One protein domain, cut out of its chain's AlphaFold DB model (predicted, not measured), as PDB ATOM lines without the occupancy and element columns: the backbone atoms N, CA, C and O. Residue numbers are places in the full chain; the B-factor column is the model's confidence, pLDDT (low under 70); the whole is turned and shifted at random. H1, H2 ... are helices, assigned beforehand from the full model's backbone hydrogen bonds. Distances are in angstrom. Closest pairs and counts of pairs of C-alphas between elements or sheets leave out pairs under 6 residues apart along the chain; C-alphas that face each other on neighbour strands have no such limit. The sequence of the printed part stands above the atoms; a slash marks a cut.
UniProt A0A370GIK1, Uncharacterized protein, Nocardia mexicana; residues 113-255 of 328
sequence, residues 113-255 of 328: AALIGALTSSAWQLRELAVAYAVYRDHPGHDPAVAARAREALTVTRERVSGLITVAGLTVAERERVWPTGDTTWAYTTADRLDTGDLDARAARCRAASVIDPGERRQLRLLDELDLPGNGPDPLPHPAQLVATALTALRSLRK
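What this domain is: This is residues 113 to 255 of the 328 residues of an uncharacterized protein of Nocardia mexicana (UniProt A0A370GIK1). Two long helices, H1 and H2, lie side by side as a hairpin that makes the core, and the shorter H5 packs on both toward the link between them, completing a small bundle of three helices. H4 and H7 cross each other and pack on the later part of H1, H3 packs on its earlier part, and H6 crosses H2. The printed part has 143 residues, with seven named helices in the order H1 to H7 and no named strand; the class is all helix. It is compact, with a radius of gyration of the C-alphas of 15.4 A, and spans 44 by 30 by 24 A.

How they stand to each other: H1, residues 113 to 137, is the hub, touching five other helices. It forms a helical hairpin with H2, residues 144 to 167: they touch at a shallow tilt of 19 degrees, opposite ways, the closest C-alphas being those of Tyr 133 and Ala 150, 6.0 A apart. H5, residues 199 to 209, touches residues 128 to 136 of H1 alone, at a shallow tilt of 29 degrees, with the C-alphas of Ala 132 and Cys 206 closest at 5.3 A. H5 also touches residues 146 to 150 of H2 alone; the closest C-alphas, of Val 146 and Arg 207, are 6.6 A apart. H7, residues 239 to 254, touches residues 127 to 135 of H1 alone, at a steep tilt of 62 degrees, with the C-alphas of Val 131 and Ala 246 closest at 5.3 A. H4, residues 185 to 194, touches the same residues of H1 alone, with the C-alphas of Val 131 and Ala 191 closest at 6.1 A. H4 and H7 touch at a steep tilt of 66 degrees, with the C-alphas of Tyr 188 and Ala 249 closest at 5.1 A. H3, residues 172 to 178, touches residues 116 to 123 of H1 alone; the C-alphas of Thr 120 and Val 178 are closest, at 4.5 A. H6, residues 214 to 225, touches residues 156 to 163 of H2 alone, at a steep tilt of 55 degrees, with the C-alphas of Arg 160 and Leu 220 closest at 5.4 A. H1 and H6 are apart. In H1 to H7 every O i to N i+4 pair is within hydrogen-bond range.

Where its parts are: H1 begins at C-alpha 113, (-11.351, 10.511, -24.770), and measures 36.1 A from first to last C-alpha. H2 measures 34.5 A and ends at C-alpha 167, (-5.833, 0.590, -35.942). H7 measures 22.7 A and ends at C-alpha 254, (17.754, 33.185, -33.665).

The domain as a whole: The C-alphas of Leu 226 and Lys 255, the two farthest apart, are 46.5 A apart. The printed part has no cut. The link from H6 to H7, residues 226 to 238, is long. Mean pLDDT of the printed part is 92.5, and residues 230 to 232 are under 70.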
ATOM      1  N   ALA A 113     -12.077   9.309 -25.154       94.31
ATOM      2  CA  ALA A 113     -11.351  10.511 -24.770       94.31
ATOM      3  C   ALA A 113      -9.969  10.158 -24.206       94.31
ATOM      4  O   ALA A 113      -8.982  10.769 -24.617       94.31
ATOM      5  N   ALA A 114      -9.880   9.139 -23.346       94.38
ATOM      6  CA  ALA A 114      -8.602   8.644 -22.840       94.38
ATOM      7  C   ALA A 114      -7.699   8.112 -23.965       94.38
ATOM      8  O   ALA A 114      -6.513   8.440 -23.996       94.38
ATOM      9  N   LEU A 115      -8.254   7.362 -24.927       95.56
ATOM     10  CA  LEU A 115      -7.506   6.883 -26.097       95.56
ATOM     11  C   LEU A 115      -6.925   8.041 -26.920       95.56
ATOM     12  O   LEU A 115      -5.738   8.038 -27.242       95.56
ATOM     13  N   ILE A 116      -7.747   9.046 -27.241       96.94
ATOM     14  CA  ILE A 116      -7.288  10.236 -27.972       96.94
ATOM     15  C   ILE A 116      -6.208  10.960 -27.166       96.94
ATOM     16  O   ILE A 116      -5.171  11.293 -27.726       96.94
ATOM     17  N   GLY A 117      -6.399  11.139 -25.855       97.31
ATOM     18  CA  GLY A 117      -5.408  11.766 -24.978       97.31
ATOM     19  C   GLY A 117      -4.061  11.034 -24.964       97.31
ATOM     20  O   GLY A 117      -3.013  11.678 -25.044       97.31
ATOM     21  N   ALA A 118      -4.072   9.698 -24.934       96.38
ATOM     22  CA  ALA A 118      -2.860   8.886 -25.010       96.38
ATOM     23  C   ALA A 118      -2.138   9.059 -26.359       96.38
ATOM     24  O   ALA A 118      -0.931   9.308 -26.382       96.38
ATOM     25  N   LEU A 119      -2.871   9.016 -27.477       96.94
ATOM     26  CA  LEU A 119      -2.306   9.229 -28.815       96.94
ATOM     27  C   LEU A 119      -1.772  10.658 -28.997       96.94
ATOM     28  O   LEU A 119      -0.697  10.839 -29.565       96.94
ATOM     29  N   THR A 120      -2.462  11.670 -28.459       97.31
ATOM     30  CA  THR A 120      -1.972  13.057 -28.419       97.31
ATOM     31  C   THR A 120      -0.665  13.159 -27.630       97.31
ATOM     32  O   THR A 120       0.254  13.856 -28.057       97.31
ATOM     33  N   SER A 121      -0.535  12.442 -26.509       96.12
ATOM     34  CA  SER A 121       0.713  12.405 -25.738       96.12
ATOM     35  C   SER A 121       1.867  11.799 -26.544       96.12
ATOM     36  O   SER A 121       2.967  12.350 -26.538       96.12
ATOM     37  N   SER A 122       1.637  10.703 -27.274       95.38
ATOM     38  CA  SER A 122       2.660  10.110 -28.150       95.38
ATOM     39  C   SER A 122       3.015  11.021 -29.333       95.38
ATOM     40  O   SER A 122       4.188  11.186 -29.664       95.38
ATOM     41  N   ALA A 123       2.028  11.692 -29.930       96.12
ATOM     42  CA  ALA A 123       2.256  12.711 -30.954       96.12
ATOM     43  C   ALA A 123       3.087  13.897 -30.427       96.12
ATOM     44  O   ALA A 123       3.909  14.463 -31.148       96.12
ATOM     45  N   TRP A 124       2.917  14.271 -29.158       95.62
ATOM     46  CA  TRP A 124       3.726  15.313 -28.533       95.62
ATOM     47  C   TRP A 124       5.178  14.872 -28.300       95.62
ATOM     48  O   TRP A 124       6.093  15.641 -28.590       95.62
ATOM     49  N   GLN A 125       5.415  13.623 -27.890       93.75
ATOM     50  CA  GLN A 125       6.772  13.056 -27.812       93.75
ATOM     51  C   GLN A 125       7.474  13.083 -29.180       93.75
ATOM     52  O   GLN A 125       8.644  13.455 -29.275       93.75
ATOM     53  N   LEU A 126       6.740  12.785 -30.258       96.31
ATOM     54  CA  LEU A 126       7.254  12.886 -31.626       96.31
ATOM     55  C   LEU A 126       7.698  14.319 -31.981       96.31
ATOM     56  O   LEU A 126       8.745  14.511 -32.604       96.31
ATOM     57  N   ARG A 127       6.930  15.335 -31.559       96.38
ATOM     58  CA  ARG A 127       7.283  16.759 -31.733       96.38
ATOM     59  C   ARG A 127       8.558  17.115 -30.984       96.38
ATOM     60  O   ARG A 127       9.446  17.739 -31.565       96.38
ATOM     61  N   GLU A 128       8.665  16.715 -29.719       95.12
ATOM     62  CA  GLU A 128       9.863  16.966 -28.917       95.12
ATOM     63  C   GLU A 128      11.108  16.340 -29.538       95.12
ATOM     64  O   GLU A 128      12.130  17.017 -29.664       95.12
ATOM     65  N   LEU A 129      11.011  15.088 -29.987       96.56
ATOM     66  CA  LEU A 129      12.102  14.391 -30.657       96.56
ATOM     67  C   LEU A 129      12.517  15.100 -31.953       96.56
ATOM     68  O   LEU A 129      13.711  15.296 -32.190       96.56
ATOM     69  N   ALA A 130      11.557  15.557 -32.764       97.75
ATOM     70  CA  ALA A 130      11.846  16.307 -33.983       97.75
ATOM     71  C   ALA A 130      12.601  17.616 -33.698       97.75
ATOM     72  O   ALA A 130      13.569  17.926 -34.399       97.75
ATOM     73  N   VAL A 131      12.202  18.368 -32.662       96.81
ATOM     74  CA  VAL A 131      12.903  19.601 -32.267       96.81
ATOM     75  C   VAL A 131      14.268  19.301 -31.661       96.81
ATOM     76  O   VAL A 131      15.238  19.954 -32.033       96.81
ATOM     77  N   ALA A 132      14.383  18.311 -30.772       95.00
ATOM     78  CA  ALA A 132      15.660  17.926 -30.175       95.00
ATOM     79  C   ALA A 132      16.676  17.518 -31.253       95.00
ATOM     80  O   ALA A 132      17.820  17.979 -31.238       95.00
ATOM     81  N   TYR A 133      16.234  16.726 -32.233       96.81
ATOM     82  CA  TYR A 133      17.036  16.377 -33.396       96.81
ATOM     83  C   TYR A 133      17.420  17.614 -34.217       96.81
ATOM     84  O   TYR A 133      18.593  17.763 -34.552       96.81
ATOM     85  N   ALA A 134      16.471  18.515 -34.507       96.75
ATOM     86  CA  ALA A 134      16.714  19.746 -35.262       96.75
ATOM     87  C   ALA A 134      17.732  20.678 -34.579       96.75
ATOM     88  O   ALA A 134      18.678  21.115 -35.229       96.75
ATOM     89  N   VAL A 135      17.579  20.931 -33.274       94.50
ATOM     90  CA  VAL A 135      18.514  21.736 -32.464       94.50
ATOM     91  C   VAL A 135      19.914  21.137 -32.514       94.50
ATOM     92  O   VAL A 135      20.894  21.858 -32.694       94.50
ATOM     93  N   TYR A 136      20.012  19.816 -32.360       94.06
ATOM     94  CA  TYR A 136      21.291  19.125 -32.322       94.06
ATOM     95  C   TYR A 136      22.012  19.152 -33.675       94.06
ATOM     96  O   TYR A 136      23.179  19.532 -33.739       94.06
ATOM     97  N   ARG A 137      21.317  18.803 -34.766       95.38
ATOM     98  CA  ARG A 137      21.913  18.745 -36.116       95.38
ATOM     99  C   ARG A 137      22.297  20.111 -36.682       95.38
ATOM    100  O   ARG A 137      23.129  20.175 -37.580       95.38
ATOM    101  N   ASP A 138      21.645  21.182 -36.230       94.06
ATOM    102  CA  ASP A 138      21.904  22.549 -36.700       94.06
ATOM    103  C   ASP A 138      23.174  23.141 -36.065       94.06
ATOM    104  O   ASP A 138      23.691  24.154 -36.527       94.06
ATOM    105  N   HIS A 139      23.719  22.496 -35.027       91.00
ATOM    106  CA  HIS A 139      24.962  22.927 -34.407       91.00
ATOM    107  C   HIS A 139      26.199  22.446 -35.192       91.00
ATOM    108  O   HIS A 139      26.282  21.264 -35.562       91.00
ATOM    109  N   PRO A 140      27.208  23.314 -35.398       91.56
ATOM    110  CA  PRO A 140      28.507  22.898 -35.919       91.56
ATOM    111  C   PRO A 140      29.167  21.844 -35.020       91.56
ATOM    112  O   PRO A 140      29.141  21.961 -33.796       91.56
ATOM    113  N   GLY A 141      29.771  20.813 -35.612       91.25
ATOM    114  CA  GLY A 141      30.486  19.777 -34.856       91.25
ATOM    115  C   GLY A 141      29.598  18.763 -34.124       91.25
ATOM    116  O   GLY A 141      30.076  18.097 -33.211       91.25
ATOM    117  N   HIS A 142      28.318  18.634 -34.491       93.81
ATOM    118  CA  HIS A 142      27.477  17.552 -33.974       93.81
ATOM    119  C   HIS A 142      28.037  16.168 -34.350       93.81
ATOM    120  O   HIS A 142      28.633  15.986 -35.411       93.81
ATOM    121  N   ASP A 143      27.796  15.173 -33.496       95.00
ATOM    122  CA  ASP A 143      28.144  13.778 -33.757       95.00
ATOM    123  C   ASP A 143      27.120  13.166 -34.738       95.00
ATOM    124  O   ASP A 143      25.924  13.062 -34.408       95.00
ATOM    125  N   PRO A 144      27.548  12.729 -35.938       94.44
ATOM    126  CA  PRO A 144      26.656  12.133 -36.927       94.44
ATOM    127  C   PRO A 144      25.996  10.837 -36.434       94.44
ATOM    128  O   PRO A 144      24.877  10.534 -36.852       94.44
ATOM    129  N   ALA A 145      26.621  10.086 -35.522       94.88
ATOM    130  CA  ALA A 145      26.045   8.855 -34.983       94.88
ATOM    131  C   ALA A 145      24.847   9.142 -34.065       94.88
ATOM    132  O   ALA A 145      23.827   8.450 -34.133       94.88
ATOM    133  N   VAL A 146      24.926  10.188 -33.233       93.38
ATOM    134  CA  VAL A 146      23.789  10.643 -32.412       93.38
ATOM    135  C   VAL A 146      22.660  11.152 -33.310       93.38
ATOM    136  O   VAL A 146      21.504  10.781 -33.112       93.38
ATOM    137  N   ALA A 147      22.990  11.931 -34.343       93.44
ATOM    138  CA  ALA A 147      22.015  12.427 -35.310       93.44
ATOM    139  C   ALA A 147      21.317  11.288 -36.086       93.44
ATOM    140  O   ALA A 147      20.106  11.339 -36.304       93.44
ATOM    141  N   ALA A 148      22.054  10.245 -36.482       95.06
ATOM    142  CA  ALA A 148      21.497   9.082 -37.170       95.06
ATOM    143  C   ALA A 148      20.509   8.303 -36.287       95.06
ATOM    144  O   ALA A 148      19.410   7.995 -36.749       95.06
ATOM    145  N   ARG A 149      20.856   8.061 -35.014       94.88
ATOM    146  CA  ARG A 149      19.964   7.401 -34.039       94.88
ATOM    147  C   ARG A 149      18.696   8.211 -33.776       94.88
ATOM    148  O   ARG A 149      17.613   7.642 -33.730       94.88
ATOM    149  N   ALA A 150      18.811   9.531 -33.658       95.12
ATOM    150  CA  ALA A 150      17.655  10.406 -33.471       95.12
ATOM    151  C   ALA A 150      16.707  10.394 -34.672       95.12
ATOM    152  O   ALA A 150      15.488  10.363 -34.508       95.12
ATOM    153  N   ARG A 151      17.258  10.359 -35.889       96.12
ATOM    154  CA  ARG A 151      16.466  10.206 -37.113       96.12
ATOM    155  C   ARG A 151      15.745   8.857 -37.160       96.12
ATOM    156  O   ARG A 151      14.573   8.829 -37.510       96.12
ATOM    157  N   GLU A 152      16.422   7.767 -36.802       95.19
ATOM    158  CA  GLU A 152      15.808   6.436 -36.703       95.19
ATOM    159  C   GLU A 152      14.667   6.429 -35.677       95.19
ATOM    160  O   GLU A 152      13.560   6.003 -35.999       95.19
ATOM    161  N   ALA A 153      14.904   6.969 -34.479       95.56
ATOM    162  CA  ALA A 153      13.890   7.087 -33.436       95.56
ATOM    163  C   ALA A 153      12.682   7.907 -33.889       95.56
ATOM    164  O   ALA A 153      11.544   7.521 -33.623       95.56
ATOM    165  N   LEU A 154      12.914   8.999 -34.624       96.31
ATOM    166  CA  LEU A 154      11.846   9.829 -35.167       96.31
ATOM    167  C   LEU A 154      10.983   9.048 -36.162       96.31
ATOM    168  O   LEU A 154       9.759   9.108 -36.073       96.31
ATOM    169  N   THR A 155      11.607   8.296 -37.072       95.25
ATOM    170  CA  THR A 155      10.888   7.440 -38.023       95.25
ATOM    171  C   THR A 155      10.087   6.363 -37.298       95.25
ATOM    172  O   THR A 155       8.882   6.281 -37.496       95.25
ATOM    173  N   VAL A 156      10.716   5.589 -36.408       94.38
ATOM    174  CA  VAL A 156      10.048   4.491 -35.685       94.38
ATOM    175  C   VAL A 156       8.873   5.000 -34.851       94.38
ATOM    176  O   VAL A 156       7.783   4.436 -34.917       94.38
ATOM    177  N   THR A 157       9.069   6.093 -34.107       95.00
ATOM    178  CA  THR A 157       8.013   6.695 -33.279       95.00
ATOM    179  C   THR A 157       6.857   7.171 -34.149       95.00
ATOM    180  O   THR A 157       5.698   6.914 -33.829       95.00
ATOM    181  N   ARG A 158       7.153   7.838 -35.272       96.38
ATOM    182  CA  ARG A 158       6.131   8.313 -36.208       96.38
ATOM    183  C   ARG A 158       5.320   7.138 -36.746       96.38
ATOM    184  O   ARG A 158       4.098   7.184 -36.651       96.38
ATOM    185  N   GLU A 159       5.972   6.107 -37.290       94.81
ATOM    186  CA  GLU A 159       5.266   4.990 -37.935       94.81
ATOM    187  C   GLU A 159       4.405   4.237 -36.922       94.81
ATOM    188  O   GLU A 159       3.242   3.936 -37.187       94.81
ATOM    189  N   ARG A 160       4.923   4.044 -35.702       94.88
ATOM    190  CA  ARG A 160       4.159   3.457 -34.602       94.88
ATOM    191  C   ARG A 160       2.901   4.266 -34.286       94.88
ATOM    192  O   ARG A 160       1.819   3.690 -34.194       94.88
ATOM    193  N   VAL A 161       3.009   5.586 -34.110       95.50
ATOM    194  CA  VAL A 161       1.838   6.424 -33.785       95.50
ATOM    195  C   VAL A 161       0.848   6.457 -34.954       95.50
ATOM    196  O   VAL A 161      -0.353   6.322 -34.717       95.50
ATOM    197  N   SER A 162       1.319   6.558 -36.202       95.19
ATOM    198  CA  SER A 162       0.461   6.474 -37.391       95.19
ATOM    199  C   SER A 162      -0.287   5.137 -37.454       95.19
ATOM    200  O   SER A 162      -1.506   5.127 -37.627       95.19
ATOM    201  N   GLY A 163       0.401   4.014 -37.235       94.38
ATOM    202  CA  GLY A 163      -0.214   2.688 -37.200       94.38
ATOM    203  C   GLY A 163      -1.250   2.547 -36.084       94.38
ATOM    204  O   GLY A 163      -2.356   2.072 -36.336       94.38
ATOM    205  N   LEU A 164      -0.964   3.048 -34.876       95.62
ATOM    206  CA  LEU A 164      -1.934   3.055 -33.773       95.62
ATOM    207  C   LEU A 164      -3.175   3.901 -34.086       95.62
ATOM    208  O   LEU A 164      -4.286   3.472 -33.784       95.62
ATOM    209  N   ILE A 165      -3.019   5.068 -34.723       95.38
ATOM    210  CA  ILE A 165      -4.146   5.905 -35.173       95.38
ATOM    211  C   ILE A 165      -5.011   5.154 -36.198       95.38
ATOM    212  O   ILE A 165      -6.245   5.201 -36.117       95.38
ATOM    213  N   THR A 166      -4.374   4.450 -37.139       93.88
ATOM    214  CA  THR A 166      -5.047   3.640 -38.164       93.88
ATOM    215  C   THR A 166      -5.813   2.478 -37.539       93.88
ATOM    216  O   THR A 166      -7.012   2.337 -37.786       93.88
ATOM    217  N   VAL A 167      -5.174   1.693 -36.663       95.06
ATOM    218  CA  VAL A 167      -5.833   0.590 -35.942       95.06
ATOM    219  C   VAL A 167      -6.964   1.115 -35.059       95.06
ATOM    220  O   VAL A 167      -8.051   0.545 -35.060       95.06
ATOM    221  N   ALA A 168      -6.782   2.245 -34.372       94.69
ATOM    222  CA  ALA A 168      -7.825   2.862 -33.551       94.69
ATOM    223  C   ALA A 168      -9.047   3.348 -34.357       94.69
ATOM    224  O   ALA A 168     -10.069   3.724 -33.766       94.69
ATOM    225  N   GLY A 169      -8.960   3.380 -35.694       92.56
ATOM    226  CA  GLY A 169     -10.044   3.812 -36.572       92.56
ATOM    227  C   GLY A 169     -10.510   5.229 -36.250       92.56
ATOM    228  O   GLY A 169     -11.720   5.480 -36.163       92.56
ATOM    229  N   LEU A 170      -9.559   6.131 -35.966       93.25
ATOM    230  CA  LEU A 170      -9.865   7.530 -35.671       93.25
ATOM    231  C   LEU A 170     -10.544   8.186 -36.872       93.25
ATOM    232  O   LEU A 170     -10.075   8.078 -38.004       93.25
ATOM    233  N   THR A 171     -11.637   8.900 -36.621       92.38
ATOM    234  CA  THR A 171     -12.279   9.776 -37.610       92.38
ATOM    235  C   THR A 171     -11.375  10.962 -37.954       92.38
ATOM    236  O   THR A 171     -10.460  11.287 -37.201       92.38
ATOM    237  N   VAL A 172     -11.650  11.666 -39.057       92.00
ATOM    238  CA  VAL A 172     -10.900  12.880 -39.444       92.00
ATOM    239  C   VAL A 172     -10.847  13.899 -38.295       92.00
ATOM    240  O   VAL A 172      -9.773  14.382 -37.956       92.00
ATOM    241  N   ALA A 173     -11.978  14.161 -37.632       93.50
ATOM    242  CA  ALA A 173     -12.057  15.109 -36.517       93.50
ATOM    243  C   ALA A 173     -11.317  14.640 -35.249       93.50
ATOM    244  O   ALA A 173     -10.907  15.451 -34.423       93.50
ATOM    245  N   GLU A 174     -11.167  13.331 -35.044       95.56
ATOM    246  CA  GLU A 174     -10.339  12.789 -33.960       95.56
ATOM    247  C   GLU A 174      -8.852  12.868 -34.302       95.56
ATOM    248  O   GLU A 174      -8.058  13.233 -33.443       95.56
ATOM    249  N   ARG A 175      -8.481  12.594 -35.558       95.38
ATOM    250  CA  ARG A 175      -7.102  12.757 -36.033       95.38
ATOM    251  C   ARG A 175      -6.634  14.199 -35.902       95.38
ATOM    252  O   ARG A 175      -5.549  14.419 -35.385       95.38
ATOM    253  N   GLU A 176      -7.490  15.159 -36.238       94.88
ATOM    254  CA  GLU A 176      -7.209  16.588 -36.061       94.88
ATOM    255  C   GLU A 176      -7.000  16.972 -34.583       94.88
ATOM    256  O   GLU A 176      -6.224  17.869 -34.271       94.88
ATOM    257  N   ARG A 177      -7.630  16.261 -33.635       95.94
ATOM    258  CA  ARG A 177      -7.373  16.447 -32.193       95.94
ATOM    259  C   ARG A 177      -6.038  15.851 -31.741       95.94
ATOM    260  O   ARG A 177      -5.417  16.382 -30.823       95.94
ATOM    261  N   VAL A 178      -5.601  14.753 -32.359       96.50
ATOM    262  CA  VAL A 178      -4.288  14.143 -32.088       96.50
ATOM    263  C   VAL A 178      -3.168  14.989 -32.692       96.50
ATOM    264  O   VAL A 178      -2.177  15.286 -32.023       96.50
ATOM    265  N   TRP A 179      -3.350  15.418 -33.938       96.06
ATOM    266  CA  TRP A 179      -2.413  16.251 -34.672       96.06
ATOM    267  C   TRP A 179      -3.151  17.373 -35.413       96.06
ATOM    268  O   TRP A 179      -3.599  17.157 -36.538       96.06
ATOM    269  N   PRO A 180      -3.251  18.577 -34.820       94.38
ATOM    270  CA  PRO A 180      -3.853  19.717 -35.498       94.38
ATOM    271  C   PRO A 180      -3.057  20.097 -36.749       94.38
ATOM    272  O   PRO A 180      -1.858  20.390 -36.686       94.38
ATOM    273  N   THR A 181      -3.719  20.077 -37.898       91.00
ATOM    274  CA  THR A 181      -3.121  20.380 -39.193       91.00
ATOM    275  C   THR A 181      -2.801  21.871 -39.274       91.00
ATOM    276  O   THR A 181      -3.641  22.727 -39.017       91.00
ATOM    277  N   GLY A 182      -1.565  22.203 -39.650       89.75
ATOM    278  CA  GLY A 182      -1.120  23.594 -39.812       89.75
ATOM    279  C   GLY A 182      -0.718  24.304 -38.515       89.75
ATOM    280  O   GLY A 182      -0.144  25.392 -38.585       89.75
ATOM    281  N   ASP A 183      -0.924  23.694 -37.345       92.50
ATOM    282  CA  ASP A 183      -0.356  24.219 -36.108       92.50
ATOM    283  C   ASP A 183       1.168  24.033 -36.109       92.50
ATOM    284  O   ASP A 183       1.691  22.918 -36.066       92.50
ATOM    285  N   THR A 184       1.891  25.149 -36.165       95.44
ATOM    286  CA  THR A 184       3.358  25.192 -36.065       95.44
ATOM    287  C   THR A 184       3.831  25.767 -34.732       95.44
ATOM    288  O   THR A 184       5.034  25.782 -34.472       95.44
ATOM    289  N   THR A 185       2.916  26.203 -33.856       95.31
ATOM    290  CA  THR A 185       3.256  26.863 -32.586       95.31
ATOM    291  C   THR A 185       4.080  25.957 -31.676       95.31
ATOM    292  O   THR A 185       5.036  26.423 -31.054       95.31
ATOM    293  N   TRP A 186       3.802  24.648 -31.697       95.38
ATOM    294  CA  TRP A 186       4.569  23.636 -30.970       95.38
ATOM    295  C   TRP A 186       6.069  23.680 -31.286       95.38
ATOM    296  O   TRP A 186       6.887  23.430 -30.397       95.38
ATOM    297  N   ALA A 187       6.442  23.982 -32.534       96.69
ATOM    298  CA  ALA A 187       7.833  23.988 -32.964       96.69
ATOM    299  C   ALA A 187       8.572  25.171 -32.341       96.69
ATOM    300  O   ALA A 187       9.668  24.991 -31.825       96.69
ATOM    301  N   TYR A 188       7.943  26.350 -32.306       96.00
ATOM    302  CA  TYR A 188       8.499  27.554 -31.684       96.00
ATOM    303  C   TYR A 188       8.634  27.406 -30.170       96.00
ATOM    304  O   TYR A 188       9.720  27.616 -29.636       96.00
ATOM    305  N   THR A 189       7.571  26.988 -29.479       94.56
ATOM    306  CA  THR A 189       7.593  26.856 -28.011       94.56
ATOM    307  C   THR A 189       8.601  25.807 -27.548       94.56
ATOM    308  O   THR A 189       9.276  25.974 -26.534       94.56
ATOM    309  N   THR A 190       8.719  24.707 -28.294       94.06
ATOM    310  CA  THR A 190       9.658  23.632 -27.965       94.06
ATOM    311  C   THR A 190      11.091  24.021 -28.329       94.06
ATOM    312  O   THR A 190      12.001  23.717 -27.560       94.06
ATOM    313  N   ALA A 191      11.298  24.710 -29.457       93.62
ATOM    314  CA  ALA A 191      12.611  25.194 -29.879       93.62
ATOM    315  C   ALA A 191      13.182  26.205 -28.884       93.62
ATOM    316  O   ALA A 191      14.311  26.020 -28.447       93.62
ATOM    317  N   ASP A 192      12.392  27.191 -28.455       92.19
ATOM    318  CA  ASP A 192      12.798  28.191 -27.457       92.19
ATOM    319  C   ASP A 192      13.296  27.532 -26.157       92.19
ATOM    320  O   ASP A 192      14.389  27.805 -25.662       92.19
ATOM    321  N   ARG A 193      12.550  26.536 -25.666       92.06
ATOM    322  CA  ARG A 193      12.931  25.764 -24.476       92.06
ATOM    323  C   ARG A 193      14.203  24.930 -24.682       92.06
ATOM    324  O   ARG A 193      15.005  24.795 -23.755       92.06
ATOM    325  N   LEU A 194      14.376  24.319 -25.857       89.69
ATOM    326  CA  LEU A 194      15.457  23.363 -26.131       89.69
ATOM    327  C   LEU A 194      16.735  23.990 -26.704       89.69
ATOM    328  O   LEU A 194      17.783  23.348 -26.618       89.69
ATOM    329  N   ASP A 195      16.698  25.214 -27.229       87.94
ATOM    330  CA  ASP A 195      17.870  25.909 -27.791       87.94
ATOM    331  C   ASP A 195      18.809  26.483 -26.711       87.94
ATOM    332  O   ASP A 195      19.819  27.116 -26.998       87.94
ATOM    333  N   THR A 196      18.538  26.217 -25.438       86.12
ATOM    334  CA  THR A 196      19.390  26.613 -24.309       86.12
ATOM    335  C   THR A 196      20.515  25.604 -24.048       86.12
ATOM    336  O   THR A 196      20.338  24.402 -24.249       86.12
ATOM    337  N   GLY A 197      21.669  26.064 -23.555       82.31
ATOM    338  CA  GLY A 197      22.795  25.204 -23.153       82.31
ATOM    339  C   GLY A 197      23.804  24.890 -24.265       82.31
ATOM    340  O   GLY A 197      23.591  25.218 -25.432       82.31
ATOM    341  N   ASP A 198      24.917  24.269 -23.871       86.56
ATOM    342  CA  ASP A 198      26.010  23.871 -24.764       86.56
ATOM    343  C   ASP A 198      25.671  22.637 -25.628       86.56
ATOM    344  O   ASP A 198      24.584  22.046 -25.551       86.56
ATOM    345  N   LEU A 199      26.607  22.256 -26.503       83.62
ATOM    346  CA  LEU A 199      26.445  21.121 -27.410       83.62
ATOM    347  C   LEU A 199      26.279  19.789 -26.662       83.62
ATOM    348  O   LEU A 199      25.508  18.943 -27.116       83.62
ATOM    349  N   ASP A 200      26.936  19.608 -25.517       86.75
ATOM    350  CA  ASP A 200      26.868  18.369 -24.740       86.75
ATOM    351  C   ASP A 200      25.501  18.193 -24.076       86.75
ATOM    352  O   ASP A 200      24.906  17.111 -24.148       86.75
ATOM    353  N   ALA A 201      24.937  19.266 -23.517       88.06
ATOM    354  CA  ALA A 201      23.575  19.279 -22.996       88.06
ATOM    355  C   ALA A 201      22.546  18.987 -24.102       88.06
ATOM    356  O   ALA A 201      21.591  18.226 -23.902       88.06
ATOM    357  N   ARG A 202      22.751  19.541 -25.303       87.19
ATOM    358  CA  ARG A 202      21.913  19.255 -26.481       87.19
ATOM    359  C   ARG A 202      22.048  17.799 -26.929       87.19
ATOM    360  O   ARG A 202      21.032  17.149 -27.166       87.19
ATOM    361  N   ALA A 203      23.267  17.260 -26.973       84.75
ATOM    362  CA  ALA A 203      23.536  15.864 -27.307       84.75
ATOM    363  C   ALA A 203      22.887  14.905 -26.301       84.75
ATOM    364  O   ALA A 203      22.280  13.912 -26.698       84.75
ATOM    365  N   ALA A 204      22.984  15.197 -25.000       90.12
ATOM    366  CA  ALA A 204      22.371  14.400 -23.942       90.12
ATOM    367  C   ALA A 204      20.842  14.360 -24.069       90.12
ATOM    368  O   ALA A 204      20.262  13.277 -24.026       90.12
ATOM    369  N   ARG A 205      20.197  15.510 -24.309       88.56
ATOM    370  CA  ARG A 205      18.744  15.575 -24.555       88.56
ATOM    371  C   ARG A 205      18.342  14.826 -25.821       88.56
ATOM    372  O   ARG A 205      17.387  14.060 -25.787       88.56
ATOM    373  N   CYS A 206      19.093  14.998 -26.907       90.50
ATOM    374  CA  CYS A 206      18.859  14.283 -28.158       90.50
ATOM    375  C   CYS A 206      18.959  12.764 -27.947       90.50
ATOM    376  O   CYS A 206      18.037  12.035 -28.301       90.50
ATOM    377  N   ARG A 207      20.014  12.281 -27.275       92.25
ATOM    378  CA  ARG A 207      20.173  10.862 -26.922       92.25
ATOM    379  C   ARG A 207      19.023  10.347 -26.062       92.25
ATOM    380  O   ARG A 207      18.482   9.300 -26.387       92.25
ATOM    381  N   ALA A 208      18.640  11.080 -25.017       91.50
ATOM    382  CA  ALA A 208      17.543  10.694 -24.133       91.50
ATOM    383  C   ALA A 208      16.208  10.582 -24.887       91.50
ATOM    384  O   ALA A 208      15.489   9.608 -24.705       91.50
ATOM    385  N   ALA A 209      15.916  11.531 -25.781       86.69
ATOM    386  CA  ALA A 209      14.719  11.501 -26.620       86.69
ATOM    387  C   ALA A 209      14.764  10.402 -27.700       86.69
ATOM    388  O   ALA A 209      13.722   9.978 -28.188       86.69
ATOM    389  N   SER A 210      15.960   9.942 -28.081       91.56
ATOM    390  CA  SER A 210      16.164   8.925 -29.125       91.56
ATOM    391  C   SER A 210      16.162   7.490 -28.594       91.56
ATOM    392  O   SER A 210      16.408   6.558 -29.361       91.56
ATOM    393  N   VAL A 211      15.957   7.290 -27.288       93.00
ATOM    394  CA  VAL A 211      15.831   5.945 -26.719       93.00
ATOM    395  C   VAL A 211      14.504   5.360 -27.184       93.00
ATOM    396  O   VAL A 211      13.444   5.785 -26.743       93.00
ATOM    397  N   ILE A 212      14.582   4.378 -28.080       89.56
ATOM    398  CA  ILE A 212      13.419   3.618 -28.534       89.56
ATOM    399  C   ILE A 212      13.241   2.432 -27.597       89.56
ATOM    400  O   ILE A 212      14.163   1.619 -27.455       89.56
ATOM    401  N   ASP A 213      12.064   2.308 -26.995       88.88
ATOM    402  CA  ASP A 213      11.748   1.132 -26.195       88.88
ATOM    403  C   ASP A 213      11.742  -0.124 -27.099       88.88
ATOM    404  O   ASP A 213      11.165  -0.110 -28.193       88.88
ATOM    405  N   PRO A 214      12.392  -1.236 -26.703       88.81
ATOM    406  CA  PRO A 214      12.419  -2.448 -27.518       88.81
ATOM    407  C   PRO A 214      11.025  -2.984 -27.878       88.81
ATOM    408  O   PRO A 214      10.858  -3.564 -28.953       88.81
ATOM    409  N   GLY A 215      10.029  -2.780 -27.009       87.69
ATOM    410  CA  GLY A 215       8.633  -3.109 -27.267       87.69
ATOM    411  C   GLY A 215       8.031  -2.270 -28.388       87.69
ATOM    412  O   GLY A 215       7.335  -2.821 -29.232       87.69
ATOM    413  N   GLU A 216       8.367  -0.984 -28.498       87.19
ATOM    414  CA  GLU A 216       7.914  -0.144 -29.615       87.19
ATOM    415  C   GLU A 216       8.436  -0.637 -30.966       87.19
ATOM    416  O   GLU A 216       7.678  -0.690 -31.935       87.19
ATOM    417  N   ARG A 217       9.703  -1.074 -31.038       92.50
ATOM    418  CA  ARG A 217      10.255  -1.682 -32.266       92.50
ATOM    419  C   ARG A 217       9.562  -2.995 -32.618       92.50
ATOM    420  O   ARG A 217       9.396  -3.304 -33.796       92.50
ATOM    421  N   ARG A 218       9.206  -3.809 -31.619       92.44
ATOM    422  CA  ARG A 218       8.443  -5.047 -31.843       92.44
ATOM    423  C   ARG A 218       7.026  -4.728 -32.319       92.44
ATOM    424  O   ARG A 218       6.612  -5.286 -33.323       92.44
ATOM    425  N   GLN A 219       6.348  -3.763 -31.701       91.44
ATOM    426  CA  GLN A 219       5.031  -3.290 -32.139       91.44
ATOM    427  C   GLN A 219       5.044  -2.755 -33.572       91.44
ATOM    428  O   GLN A 219       4.128  -3.064 -34.322       91.44
ATOM    429  N   LEU A 220       6.069  -1.994 -33.971       92.75
ATOM    430  CA  LEU A 220       6.179  -1.509 -35.348       92.75
ATOM    431  C   LEU A 220       6.302  -2.663 -36.350       92.75
ATOM    432  O   LEU A 220       5.552  -2.699 -37.314       92.75
ATOM    433  N   ARG A 221       7.168  -3.648 -36.078       93.50
ATOM    434  CA  ARG A 221       7.272  -4.845 -36.932       93.50
ATOM    435  C   ARG A 221       5.937  -5.574 -37.062       93.50
ATOM    436  O   ARG A 221       5.565  -5.970 -38.155       93.50
ATOM    437  N   LEU A 222       5.189  -5.682 -35.963       93.69
ATOM    438  CA  LEU A 222       3.852  -6.274 -35.986       93.69
ATOM    439  C   LEU A 222       2.864  -5.438 -36.807       93.69
ATOM    440  O   LEU A 222       2.045  -6.010 -37.511       93.69
ATOM    441  N   LEU A 223       2.930  -4.104 -36.750       92.56
ATOM    442  CA  LEU A 223       2.112  -3.228 -37.601       92.56
ATOM    443  C   LEU A 223       2.423  -3.418 -39.089       92.56
ATOM    444  O   LEU A 223       1.486  -3.481 -39.881       92.56
ATOM    445  N   ASP A 224       3.700  -3.553 -39.446       92.12
ATOM    446  CA  ASP A 224       4.136  -3.791 -40.827       92.12
ATOM    447  C   ASP A 224       3.663  -5.163 -41.348       92.12
ATOM    448  O   ASP A 224       3.304  -5.299 -42.516       92.12
ATOM    449  N   GLU A 225       3.602  -6.178 -40.478       92.75
ATOM    450  CA  GLU A 225       3.104  -7.525 -40.801       92.75
ATOM    451  C   GLU A 225       1.578  -7.597 -40.983       92.75
ATOM    452  O   GLU A 225       1.077  -8.521 -41.623       92.75
ATOM    453  N   LEU A 226       0.819  -6.651 -40.419       88.94
ATOM    454  CA  LEU A 226      -0.647  -6.713 -40.362       88.94
ATOM    455  C   LEU A 226      -1.360  -6.375 -41.683       88.94
ATOM    456  O   LEU A 226      -2.591  -6.436 -41.706       88.94
ATOM    457  N   ASP A 227      -0.619  -6.017 -42.740       83.31
ATOM    458  CA  ASP A 227      -1.132  -5.591 -44.058       83.31
ATOM    459  C   ASP A 227      -2.382  -4.704 -43.925       83.31
ATOM    460  O   ASP A 227      -3.464  -4.975 -44.456       83.31
ATOM    461  N   LEU A 228      -2.268  -3.682 -43.065       85.88
ATOM    462  CA  LEU A 228      -3.411  -2.862 -42.688       85.88
ATOM    463  C   LEU A 228      -3.975  -2.179 -43.941       85.88
ATOM    464  O   LEU A 228      -3.214  -1.564 -44.692       85.88
ATOM    465  N   PRO A 229      -5.303  -2.221 -44.162       73.06
ATOM    466  CA  PRO A 229      -5.899  -1.640 -45.354       73.06
ATOM    467  C   PRO A 229      -5.564  -0.147 -45.418       73.06
ATOM    468  O   PRO A 229      -5.989   0.633 -44.558       73.06
ATOM    469  N   GLY A 230      -4.784   0.233 -46.433       62.12
ATOM    470  CA  GLY A 230      -4.269   1.583 -46.658       62.12
ATOM    471  C   GLY A 230      -5.371   2.559 -47.053       62.12
ATOM    472  O   GLY A 230      -5.464   2.974 -48.200       62.12
ATOM    473  N   ASN A 231      -6.238   2.914 -46.110       53.88
ATOM    474  CA  ASN A 231      -7.418   3.723 -46.385       53.88
ATOM    475  C   ASN A 231      -7.320   5.077 -45.685       53.88
ATOM    476  O   ASN A 231      -8.023   5.362 -44.714       53.88
ATOM    477  N   GLY A 232      -6.448   5.933 -46.211       68.88
ATOM    478  CA  GLY A 232      -6.465   7.359 -45.917       68.88
ATOM    479  C   GLY A 232      -5.131   8.060 -46.165       68.88
ATOM    480  O   GLY A 232      -4.091   7.405 -46.210       68.88
ATOM    481  N   PRO A 233      -5.148   9.398 -46.306       78.44
ATOM    482  CA  PRO A 233      -3.932  10.185 -46.187       78.44
ATOM    483  C   PRO A 233      -3.310   9.923 -44.818       78.44
ATOM    484  O   PRO A 233      -4.017   9.766 -43.818       78.44
ATOM    485  N   ASP A 234      -1.986   9.876 -44.801       85.56
ATOM    486  CA  ASP A 234      -1.213   9.604 -43.603       85.56
ATOM    487  C   ASP A 234      -1.608  10.553 -42.458       85.56
ATOM    488  O   ASP A 234      -1.640  11.773 -42.667       85.56
ATOM    489  N   PRO A 235      -1.950  10.034 -41.265       87.31
ATOM    490  CA  PRO A 235      -2.430  10.865 -40.167       87.31
ATOM    491  C   PRO A 235      -1.382  11.846 -39.633       87.31
ATOM    492  O   PRO A 235      -1.759  12.793 -38.943       87.31
ATOM    493  N   LEU A 236      -0.091  11.624 -39.901       94.12
ATOM    494  CA  LEU A 236       1.001  12.432 -39.363       94.12
ATOM    495  C   LEU A 236       1.932  12.944 -40.471       94.12
ATOM    496  O   LEU A 236       2.161  12.243 -41.459       94.12
ATOM    497  N   PRO A 237       2.557  14.124 -40.301       95.75
ATOM    498  CA  PRO A 237       3.563  14.609 -41.240       95.75
ATOM    499  C   PRO A 237       4.767  13.667 -41.332       95.75
ATOM    500  O   PRO A 237       5.166  13.033 -40.351       95.75
ATOM    501  N   HIS A 238       5.403  13.630 -42.501       95.44
ATOM    502  CA  HIS A 238       6.627  12.856 -42.701       95.44
ATOM    503  C   HIS A 238       7.759  13.395 -41.796       95.44
ATOM    504  O   HIS A 238       7.867  14.618 -41.635       95.44
ATOM    505  N   PRO A 239       8.676  12.554 -41.268       96.31
ATOM    506  CA  PRO A 239       9.781  13.000 -40.411       96.31
ATOM    507  C   PRO A 239      10.567  14.199 -40.964       96.31
ATOM    508  O   PRO A 239      10.884  15.138 -40.238       96.31
ATOM    509  N   ALA A 240      10.818  14.230 -42.277       96.81
ATOM    510  CA  ALA A 240      11.486  15.358 -42.932       96.81
ATOM    511  C   ALA A 240      10.718  16.690 -42.798       96.81
ATOM    512  O   ALA A 240      11.342  17.733 -42.605       96.81
ATOM    513  N   GLN A 241       9.381  16.665 -42.858       97.00
ATOM    514  CA  GLN A 241       8.534  17.853 -42.697       97.00
ATOM    515  C   GLN A 241       8.548  18.355 -41.248       97.00
ATOM    516  O   GLN A 241       8.646  19.562 -41.019       97.00
ATOM    517  N   LEU A 242       8.516  17.442 -40.270       97.19
ATOM    518  CA  LEU A 242       8.628  17.786 -38.848       97.19
ATOM    519  C   LEU A 242       9.947  18.510 -38.559       97.19
ATOM    520  O   LEU A 242       9.965  19.573 -37.939       97.19
ATOM    521  N   VAL A 243      11.051  17.972 -39.081       97.69
ATOM    522  CA  VAL A 243      12.386  18.551 -38.902       97.69
ATOM    523  C   VAL A 243      12.527  19.879 -39.639       97.69
ATOM    524  O   VAL A 243      13.091  20.820 -39.087       97.69
ATOM    525  N   ALA A 244      11.993  19.998 -40.855       97.81
ATOM    526  CA  ALA A 244      11.989  21.263 -41.590       97.81
ATOM    527  C   ALA A 244      11.210  22.362 -40.844       97.81
ATOM    528  O   ALA A 244      11.671  23.504 -40.765       97.81
ATOM    529  N   THR A 245      10.071  22.007 -40.241       97.69
ATOM    530  CA  THR A 245       9.266  22.916 -39.408       97.69
ATOM    531  C   THR A 245      10.059  23.367 -38.180       97.69
ATOM    532  O   THR A 245      10.166  24.565 -37.918       97.69
ATOM    533  N   ALA A 246      10.705  22.431 -37.478       97.50
ATOM    534  CA  ALA A 246      11.545  22.731 -36.321       97.50
ATOM    535  C   ALA A 246      12.749  23.631 -36.667       97.50
ATOM    536  O   ALA A 246      13.008  24.612 -35.974       97.50
ATOM    537  N   LEU A 247      13.454  23.356 -37.770       97.00
ATOM    538  CA  LEU A 247      14.565  24.192 -38.243       97.00
ATOM    539  C   LEU A 247      14.104  25.605 -38.627       97.00
ATOM    540  O   LEU A 247      14.808  26.580 -38.370       97.00
ATOM    541  N   THR A 248      12.918  25.734 -39.222       97.31
ATOM    542  CA  THR A 248      12.330  27.041 -39.552       97.31
ATOM    543  C   THR A 248      12.024  27.846 -38.289       97.31
ATOM    544  O   THR A 248      12.338  29.040 -38.229       97.31
ATOM    545  N   ALA A 249      11.486  27.190 -37.258       96.56
ATOM    546  CA  ALA A 249      11.241  27.808 -35.960       96.56
ATOM    547  C   ALA A 249      12.551  28.283 -35.304       96.56
ATOM    548  O   ALA A 249      12.657  29.451 -34.932       96.56
ATOM    549  N   LEU A 250      13.585  27.432 -35.269       95.56
ATOM    550  CA  LEU A 250      14.907  27.767 -34.715       95.56
ATOM    551  C   LEU A 250      15.547  28.978 -35.398       95.56
ATOM    552  O   LEU A 250      15.994  29.910 -34.735       95.56
ATOM    553  N   ARG A 251      15.550  29.005 -36.734       95.38
ATOM    554  CA  ARG A 251      16.094  30.140 -37.497       95.38
ATOM    555  C   ARG A 251      15.333  31.430 -37.224       95.38
ATOM    556  O   ARG A 251      15.940  32.494 -37.186       95.38
ATOM    557  N   SER A 252      14.018  31.343 -37.046       94.69
ATOM    558  CA  SER A 252      13.180  32.506 -36.746       94.69
ATOM    559  C   SER A 252      13.453  33.062 -35.348       94.69
ATOM    560  O   SER A 252      13.518  34.275 -35.199       94.69
ATOM    561  N   LEU A 253      13.664  32.193 -34.351       93.12
ATOM    562  CA  LEU A 253      14.006  32.589 -32.979       93.12
ATOM    563  C   LEU A 253      15.412  33.195 -32.870       93.12
ATOM    564  O   LEU A 253      15.627  34.115 -32.088       93.12
ATOM    565  N   ARG A 254      16.367  32.697 -33.664       91.94
ATOM    566  CA  ARG A 254      17.754  33.185 -33.665       91.94
ATOM    567  C   ARG A 254      17.982  34.433 -34.499       91.94
ATOM    568  O   ARG A 254      19.030  35.050 -34.340       91.94
ATOM    569  N   LYS A 255      17.058  34.798 -35.397       90.81
ATOM    570  CA  LYS A 255      17.144  36.082 -36.100       90.81
ATOM    571  C   LYS A 255      17.126  37.179 -35.030       90.81
ATOM    572  O   LYS A 255      16.103  37.323 -34.359       90.81
TER     573      LYS A 255